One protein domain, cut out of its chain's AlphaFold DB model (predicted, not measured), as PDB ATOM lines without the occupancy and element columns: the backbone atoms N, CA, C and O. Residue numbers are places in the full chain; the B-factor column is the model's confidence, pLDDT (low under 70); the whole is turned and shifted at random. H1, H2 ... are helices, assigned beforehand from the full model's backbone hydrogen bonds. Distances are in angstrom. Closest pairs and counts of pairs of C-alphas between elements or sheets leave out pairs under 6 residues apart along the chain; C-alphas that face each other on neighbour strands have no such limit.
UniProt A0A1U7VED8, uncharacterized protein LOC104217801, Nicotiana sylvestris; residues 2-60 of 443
ATOM      1  N   THR A   2     167.827 214.092 111.628       87.81
ATOM      2  CA  THR A   2     169.205 213.702 111.986       87.81
ATOM      3  C   THR A   2     169.312 213.444 113.488       87.81
ATOM      4  O   THR A   2     168.470 213.910 114.252       87.81
ATOM      5  N   GLU A   3     170.351 212.734 113.914       83.06
ATOM      6  CA  GLU A   3     170.633 212.416 115.324       83.06
ATOM      7  C   GLU A   3     170.633 213.671 116.214       83.06
ATOM      8  O   GLU A   3     169.836 213.770 117.145       83.06
ATOM      9  N   ALA A   4     171.376 214.713 115.822       77.31
ATOM     10  CA  ALA A   4     171.380 216.006 116.515       77.31
ATOM     11  C   ALA A   4     169.994 216.694 116.575       77.31
ATOM     12  O   ALA A   4     169.716 217.446 117.509       77.31
ATOM     13  N   MET A   5     169.088 216.445 115.614       79.88
ATOM     14  CA  MET A   5     167.698 216.923 115.718       79.88
ATOM     15  C   MET A   5     166.888 216.116 116.736       79.88
ATOM     16  O   MET A   5     166.027 216.698 117.393       79.88
ATOM     17  N   ILE A   6     167.118 214.804 116.855       83.25
ATOM     18  CA  ILE A   6     166.448 213.942 117.845       83.25
ATOM     19  C   ILE A   6     166.851 214.397 119.248       83.25
ATOM     20  O   ILE A   6     165.988 214.742 120.054       83.25
ATOM     21  N   GLU A   7     168.154 214.512 119.490       83.31
ATOM     22  CA  GLU A   7     168.748 214.967 120.747       83.31
ATOM     23  C   GLU A   7     168.279 216.381 121.138       83.31
ATOM     24  O   GLU A   7     167.771 216.593 122.240       83.31
ATOM     25  N   GLN A   8     168.329 217.344 120.208       80.94
ATOM     26  CA  GLN A   8     167.845 218.706 120.459       80.94
ATOM     27  C   GLN A   8     166.323 218.763 120.694       80.94
ATOM     28  O   GLN A   8     165.852 219.614 121.454       80.94
ATOM     29  N   THR A   9     165.541 217.872 120.073       83.31
ATOM     30  CA  THR A   9     164.089 217.770 120.313       83.31
ATOM     31  C   THR A   9     163.805 217.173 121.691       83.31
ATOM     32  O   THR A   9     162.968 217.707 122.418       83.31
ATOM     33  N   PHE A  10     164.535 216.126 122.085       86.25
ATOM     34  CA  PHE A  10     164.452 215.522 123.416       86.25
ATOM     35  C   PHE A  10     164.819 216.532 124.511       86.25
ATOM     36  O   PHE A  10     164.017 216.781 125.412       86.25
ATOM     37  N   TYR A  11     165.977 217.188 124.389       86.25
ATOM     38  CA  TYR A  11     166.462 218.168 125.363       86.25
ATOM     39  C   TYR A  11     165.500 219.363 125.512       86.25
ATOM     40  O   TYR A  11     165.284 219.861 126.616       86.25
ATOM     41  N   ARG A  12     164.841 219.796 124.427       83.19
ATOM     42  CA  ARG A  12     163.768 220.813 124.480       83.19
ATOM     43  C   ARG A  12     162.444 220.307 125.075       83.19
ATOM     44  O   ARG A  12     161.614 221.134 125.440       83.19
ATOM     45  N   GLY A  13     162.224 218.993 125.142       82.44
ATOM     46  CA  GLY A  13     160.984 218.372 125.625       82.44
ATOM     47  C   GLY A  13     160.947 218.057 127.128       82.44
ATOM     48  O   GLY A  13     159.856 217.856 127.675       82.44
ATOM     49  N   ILE A  14     162.109 218.017 127.788       83.12
ATOM     50  CA  ILE A  14     162.271 217.839 129.242       83.12
ATOM     51  C   ILE A  14     162.187 219.179 130.004       83.12
ATOM     52  O   ILE A  14     162.329 220.250 129.416       83.12
ATOM     53  N   ASN A  15     161.916 219.133 131.317       82.00
ATOM     54  CA  ASN A  15     161.811 220.339 132.153       82.00
ATOM     55  C   ASN A  15     163.195 220.955 132.460       82.00
ATOM     56  O   ASN A  15     164.234 220.326 132.267       82.00
ATOM     57  N   THR A  16     163.208 222.192 132.958       79.56
ATOM     58  CA  THR A  16     164.443 222.941 133.256       79.56
ATOM     59  C   THR A  16     165.319 222.280 134.323       79.56
ATOM     60  O   THR A  16     166.542 222.359 134.222       79.56
ATOM     61  N   THR A  17     164.739 221.587 135.310       79.19
ATOM     62  CA  THR A  17     165.528 220.850 136.310       79.19
ATOM     63  C   THR A  17     166.256 219.663 135.688       79.19
ATOM     64  O   THR A  17     167.455 219.502 135.903       79.19
ATOM     65  N   ASN A  18     165.569 218.863 134.868       82.19
ATOM     66  CA  ASN A  18     166.189 217.731 134.187       82.19
ATOM     67  C   ASN A  18     167.201 218.224 133.143       82.19
ATOM     68  O   ASN A  18     168.257 217.625 133.026       82.19
ATOM     69  N   GLN A  19     166.965 219.355 132.459       86.38
ATOM     70  CA  GLN A  19     167.993 219.996 131.620       86.38
ATOM     71  C   GLN A  19     169.258 220.342 132.421       86.38
ATOM     72  O   GLN A  19     170.365 220.149 131.922       86.38
ATOM     73  N   TYR A  20     169.126 220.831 133.658       84.75
ATOM     74  CA  TYR A  20     170.278 221.081 134.525       84.75
ATOM     75  C   TYR A  20     171.005 219.779 134.903       84.75
ATOM     76  O   TYR A  20     172.215 219.699 134.714       84.75
ATOM     77  N   VAL A  21     170.281 218.741 135.339       84.06
ATOM     78  CA  VAL A  21     170.845 217.406 135.641       84.06
ATOM     79  C   VAL A  21     171.590 216.821 134.432       84.06
ATOM     80  O   VAL A  21     172.751 216.434 134.552       84.06
ATOM     81  N   VAL A  22     170.954 216.844 133.258       86.12
ATOM     82  CA  VAL A  22     171.502 216.375 131.977       86.12
ATOM     83  C   VAL A  22     172.810 217.095 131.626       86.12
ATOM     84  O   VAL A  22     173.789 216.452 131.257       86.12
ATOM     85  N   ASN A  23     172.866 218.419 131.796       87.62
ATOM     86  CA  ASN A  23     174.081 219.209 131.565       87.62
ATOM     87  C   ASN A  23     175.193 218.932 132.592       87.62
ATOM     88  O   ASN A  23     176.370 218.921 132.234       87.62
ATOM     89  N   GLN A  24     174.837 218.708 133.862       84.75
ATOM     90  CA  GLN A  24     175.805 218.402 134.919       84.75
ATOM     91  C   GLN A  24     176.491 217.046 134.697       84.75
ATOM     92  O   GLN A  24     177.700 216.956 134.900       84.75
ATOM     93  N   LEU A  25     175.750 216.025 134.251       84.25
ATOM     94  CA  LEU A  25     176.307 214.711 133.897       84.25
ATOM     95  C   LEU A  25     177.094 214.763 132.577       84.25
ATOM     96  O   LEU A  25     178.186 214.216 132.495       84.25
ATOM     97  N   ALA A  26     176.634 215.558 131.607       85.00
ATOM     98  CA  ALA A  26     177.389 215.901 130.396       85.00
ATOM     99  C   ALA A  26     178.637 216.784 130.627       85.00
ATOM    100  O   ALA A  26     179.267 217.215 129.659       85.00
ATOM    101  N   GLY A  27     178.963 217.142 131.877       83.56
ATOM    102  CA  GLY A  27     180.102 218.003 132.223       83.56
ATOM    103  C   GLY A  27     180.088 219.392 131.564       83.56
ATOM    104  O   GLY A  27     181.129 220.048 131.488       83.56
ATOM    105  N   GLY A  28     178.945 219.848 131.044       84.75
ATOM    106  CA  GLY A  28     178.903 220.951 130.089       84.75
ATOM    107  C   GLY A  28     177.523 221.191 129.483       84.75
ATOM    108  O   GLY A  28     176.518 221.209 130.183       84.75
ATOM    109  N   ASN A  29     177.468 221.451 128.175       86.94
ATOM    110  CA  ASN A  29     176.206 221.595 127.447       86.94
ATOM    111  C   ASN A  29     175.954 220.315 126.648       86.94
ATOM    112  O   ASN A  29     176.658 220.071 125.668       86.94
ATOM    113  N   PHE A  30     174.940 219.555 127.061       86.88
ATOM    114  CA  PHE A  30     174.561 218.276 126.465       86.88
ATOM    115  C   PHE A  30     174.363 218.370 124.948       86.88
ATOM    116  O   PHE A  30     174.929 217.559 124.226       86.88
ATOM    117  N   THR A  31     173.701 219.426 124.443       85.31
ATOM    118  CA  THR A  31     173.393 219.595 123.005       85.31
ATOM    119  C   THR A  31     174.596 219.989 122.131       85.31
ATOM    120  O   THR A  31     174.449 220.714 121.138       85.31
ATOM    121  N   LYS A  32     175.804 219.620 122.557       85.94
ATOM    122  CA  LYS A  32     177.075 219.767 121.837       85.94
ATOM    123  C   LYS A  32     177.891 218.472 121.811       85.94
ATOM    124  O   LYS A  32     178.959 218.471 121.199       85.94
ATOM    125  N   LEU A  33     177.432 217.424 122.492       85.38
ATOM    126  CA  LEU A  33     178.083 216.122 122.500       85.38
ATOM    127  C   LEU A  33     177.834 215.378 121.175       85.38
ATOM    128  O   LEU A  33     176.907 215.713 120.434       85.38
ATOM    129  N   PRO A  34     178.660 214.378 120.830       88.25
ATOM    130  CA  PRO A  34     178.299 213.400 119.818       88.25
ATOM    131  C   PRO A  34     177.149 212.520 120.330       88.25
ATOM    132  O   PRO A  34     177.125 212.116 121.491       88.25
ATOM    133  N   TYR A  35     176.228 212.159 119.436       84.69
ATOM    134  CA  TYR A  35     174.988 211.446 119.775       84.69
ATOM    135  C   TYR A  35     175.194 210.144 120.575       84.69
ATOM    136  O   TYR A  35     174.373 209.812 121.421       84.69
ATOM    137  N   ALA A  36     176.300 209.425 120.354       86.12
ATOM    138  CA  ALA A  36     176.632 208.219 121.119       86.12
ATOM    139  C   ALA A  36     176.913 208.514 122.607       86.12
ATOM    140  O   ALA A  36     176.355 207.851 123.474       86.12
ATOM    141  N   GLU A  37     177.704 209.549 122.899       86.19
ATOM    142  CA  GLU A  37     178.022 209.997 124.265       86.19
ATOM    143  C   GLU A  37     176.769 210.585 124.938       86.19
ATOM    144  O   GLU A  37     176.481 210.304 126.099       86.19
ATOM    145  N   ALA A  38     175.947 211.314 124.173       86.75
ATOM    146  CA  ALA A  38     174.638 211.777 124.625       86.75
ATOM    147  C   ALA A  38     173.681 210.616 124.976       86.75
ATOM    148  O   ALA A  38     172.926 210.732 125.940       86.75
ATOM    149  N   CYS A  39     173.716 209.496 124.243       87.38
ATOM    150  CA  CYS A  39     172.973 208.283 124.594       87.38
ATOM    151  C   CYS A  39     173.511 207.618 125.869       87.38
ATOM    152  O   CYS A  39     172.712 207.352 126.760       87.38
ATOM    153  N   GLU A  40     174.827 207.422 126.005       89.19
ATOM    154  CA  GLU A  40     175.432 206.836 127.218       89.19
ATOM    155  C   GLU A  40     175.062 207.635 128.484       89.19
ATOM    156  O   GLU A  40     174.660 207.057 129.494       89.19
ATOM    157  N   ILE A  41     175.082 208.969 128.400       85.00
ATOM    158  CA  ILE A  41     174.665 209.877 129.481       85.00
ATOM    159  C   ILE A  41     173.159 209.774 129.786       85.00
ATOM    160  O   ILE A  41     172.754 209.904 130.945       85.00
ATOM    161  N   LEU A  42     172.305 209.545 128.781       85.81
ATOM    162  CA  LEU A  42     170.869 209.325 128.998       85.81
ATOM    163  C   LEU A  42     170.578 207.957 129.622       85.81
ATOM    164  O   LEU A  42     169.716 207.883 130.500       85.81
ATOM    165  N   ASP A  43     171.306 206.916 129.225       86.56
ATOM    166  CA  ASP A  43     171.178 205.577 129.797       86.56
ATOM    167  C   ASP A  43     171.639 205.580 131.271       86.56
ATOM    168  O   ASP A  43     170.863 205.166 132.141       86.56
ATOM    169  N   GLU A  44     172.789 206.196 131.594       83.25
ATOM    170  CA  GLU A  44     173.231 206.440 132.986       83.25
ATOM    171  C   GLU A  44     172.180 207.234 133.789       83.25
ATOM    172  O   GLU A  44     171.942 206.959 134.970       83.25
ATOM    173  N   MET A  45     171.480 208.182 133.158       76.25
ATOM    174  CA  MET A  45     170.352 208.878 133.786       76.25
ATOM    175  C   MET A  45     169.136 207.989 134.042       76.25
ATOM    176  O   MET A  45     168.412 208.241 135.006       76.25
ATOM    177  N   THR A  46     168.857 206.981 133.215       76.25
ATOM    178  CA  THR A  46     167.761 206.037 133.499       76.25
ATOM    179  C   THR A  46     168.100 205.105 134.664       76.25
ATOM    180  O   THR A  46     167.262 204.926 135.557       76.25
ATOM    181  N   ASP A  47     169.344 204.622 134.731       76.88
ATOM    182  CA  ASP A  47     169.853 203.823 135.854       76.88
ATOM    183  C   ASP A  47     169.913 204.639 137.158       76.88
ATOM    184  O   ASP A  47     169.515 204.161 138.226       76.88
ATOM    185  N   THR A  48     170.305 205.917 137.094       69.31
ATOM    186  CA  THR A  48     170.257 206.850 138.236       69.31
ATOM    187  C   THR A  48     168.847 207.415 138.460       69.31
ATOM    188  O   THR A  48     168.627 208.622 138.555       69.31
ATOM    189  N   THR A  49     167.868 206.518 138.628       55.69
ATOM    190  CA  THR A  49     166.417 206.790 138.732       55.69
ATOM    191  C   THR A  49     166.024 207.929 139.700       55.69
ATOM    192  O   THR A  49     164.995 208.575 139.507       55.69
ATOM    193  N   SER A  50     166.829 208.227 140.726       61.72
ATOM    194  CA  SER A  50     166.614 209.350 141.658       61.72
ATOM    195  C   SER A  50     166.868 210.747 141.070       61.72
ATOM    196  O   SER A  50     166.451 211.735 141.672       61.72
ATOM    197  N   ALA A  51     167.561 210.853 139.934       59.75
ATOM    198  CA  ALA A  51     167.887 212.118 139.277       59.75
ATOM    199  C   ALA A  51     166.724 212.674 138.423       59.75
ATOM    200  O   ALA A  51     166.679 213.870 138.131       59.75
ATOM    201  N   TRP A  52     165.757 211.827 138.057       62.28
ATOM    202  CA  TRP A  52     164.602 212.200 137.238       62.28
ATOM    203  C   TRP A  52     163.503 212.901 138.041       62.28
ATOM    204  O   TRP A  52     162.735 212.262 138.768       62.28
ATOM    205  N   GLN A  53     163.295 214.199 137.799       61.25
ATOM    206  CA  GLN A  53     162.015 214.826 138.131       61.25
ATOM    207  C   GLN A  53     160.989 214.453 137.053       61.25
ATOM    208  O   GLN A  53     160.982 214.994 135.945       61.25
ATOM    209  N   SER A  54     160.137 213.472 137.363       57.81
ATOM    210  CA  SER A  54     159.008 213.081 136.508       57.81
ATOM    211  C   SER A  54     158.037 214.251 136.297       57.81
ATOM    212  O   SER A  54     157.877 215.090 137.182       57.81
ATOM    213  N   ARG A  55     157.307 214.278 135.166       48.41
ATOM    214  CA  ARG A  55     156.294 215.321 134.862       48.41
ATOM    215  C   ARG A  55     155.244 215.508 135.966       48.41
ATOM    216  O   ARG A  55     154.648 216.574 136.037       48.41
ATOM    217  N   ALA A  56     155.024 214.493 136.802       46.81
ATOM    218  CA  ALA A  56     154.103 214.537 137.935       46.81
ATOM    219  C   ALA A  56     154.621 215.335 139.153       46.81
ATOM    220  O   ALA A  56     153.858 215.544 140.091       46.81
ATOM    221  N   ASN A  57     155.888 215.773 139.173       55.66
ATOM    222  CA  ASN A  57     156.456 216.552 140.275       55.66
ATOM    223  C   ASN A  57     157.210 217.799 139.786       55.66
ATOM    224  O   ASN A  57     158.391 217.745 139.462       55.66
ATOM    225  N   VAL A  58     156.501 218.930 139.880       51.00
ATOM    226  CA  VAL A  58     157.020 220.303 140.023       51.00
ATOM    227  C   VAL A  58     157.756 220.914 138.815       51.00
ATOM    228  O   VAL A  58     158.837 220.485 138.417       51.00
ATOM    229  N   PRO A  59     157.263 222.067 138.335       45.84
ATOM    230  CA  PRO A  59     158.095 223.150 137.833       45.84
ATOM    231  C   PRO A  59     158.283 224.202 138.936       45.84
ATOM    232  O   PRO A  59     157.311 224.823 139.368       45.84
ATOM    233  N   GLN A  60     159.525 224.477 139.351       58.09
ATOM    234  CA  GLN A  60     159.832 225.784 139.939       58.09
ATOM    235  C   GLN A  60     159.888 226.800 138.795       58.09
ATOM    236  O   GLN A  60     160.907 226.979 138.131       58.09
TER     237      GLN A  60
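AT A GLANCE: This is residues 2 to 60 of the 443 residues of the protein "uncharacterized protein LOC104217801" of Nicotiana sylvestris (UniProt A0A1U7VED8). H1 and H3 make a V, meeting near their first residues and spreading apart from there, and H2 lies slanted over one side of the V toward its wide end, so that the three helix centres form a triangle. A loop of residues 26 to 34 returns from the end of H2 to the narrow end of the V, and a tail without a named element, residues 48 to 60, leads on from the end of H3 at the wide end. The printed part has 59 residues with three named helices, in the order H1, H2, H3, and no named strand; the class is all helix. The whole is compact, with a radius of gyration of the C-alphas of 11.1 A, and only just elongated, with spans of 30 by 20 by 17 A.

IN THESE COORDINATES: H1 holds residues 3 to 13 and begins with C-alpha 3 at (170.633, 212.416, 115.324); it is 15.3 A from first to last C-alpha. H2 holds residues 16 to 25 and is 14.5 A long in the same sense, with C-alpha 16 at (164.443, 222.941, 133.256). H3, residues 35 to 47, is the longest helix, 18.5 A from first to last C-alpha, and ends with C-alpha 47 at (169.853, 203.823, 135.854).

HOW THE PARTS SIT: H1 and H2 are close but not clearly touching; their closest C-alphas, those of Tyr 11 and Gln 19, are 6.7 A apart. They run opposite ways at a steep tilt of 46 degrees. H3 touches H1 with residues 35 to 38 of H3 alone; the closest C-alphas of the two helices, those of Glu 3 and Tyr 35, are 6.3 A apart. H1 and H3 run the same way at a steep tilt of 40 degrees. H2 touches H3 at residues 41 to 45 of H3 alone, with the C-alphas of Leu 25 and Ile 41 closest at 6.8 A. The lines of H2 and H3 are only just about perpendicular, at 72 degrees. In H1, H2 and H3, every O i to N i+4 pair is within hydrogen-bond range.

THE WHOLE: The two C-alphas farthest apart are those of Thr 2 and Gln 60, the first and last printed, at 31.9 A. The printed part has no cut. The link from H1 to H2 is tight, with 2 residues between them, and the link from H2 to H3 is short, with 9. The C-alphas of residues 48 to 60 lie 9 to 18 A from the mean of the C-alphas. The mean pLDDT of the printed part is 77.9, and these same 13 residues are under 70, where the model's confidence is low.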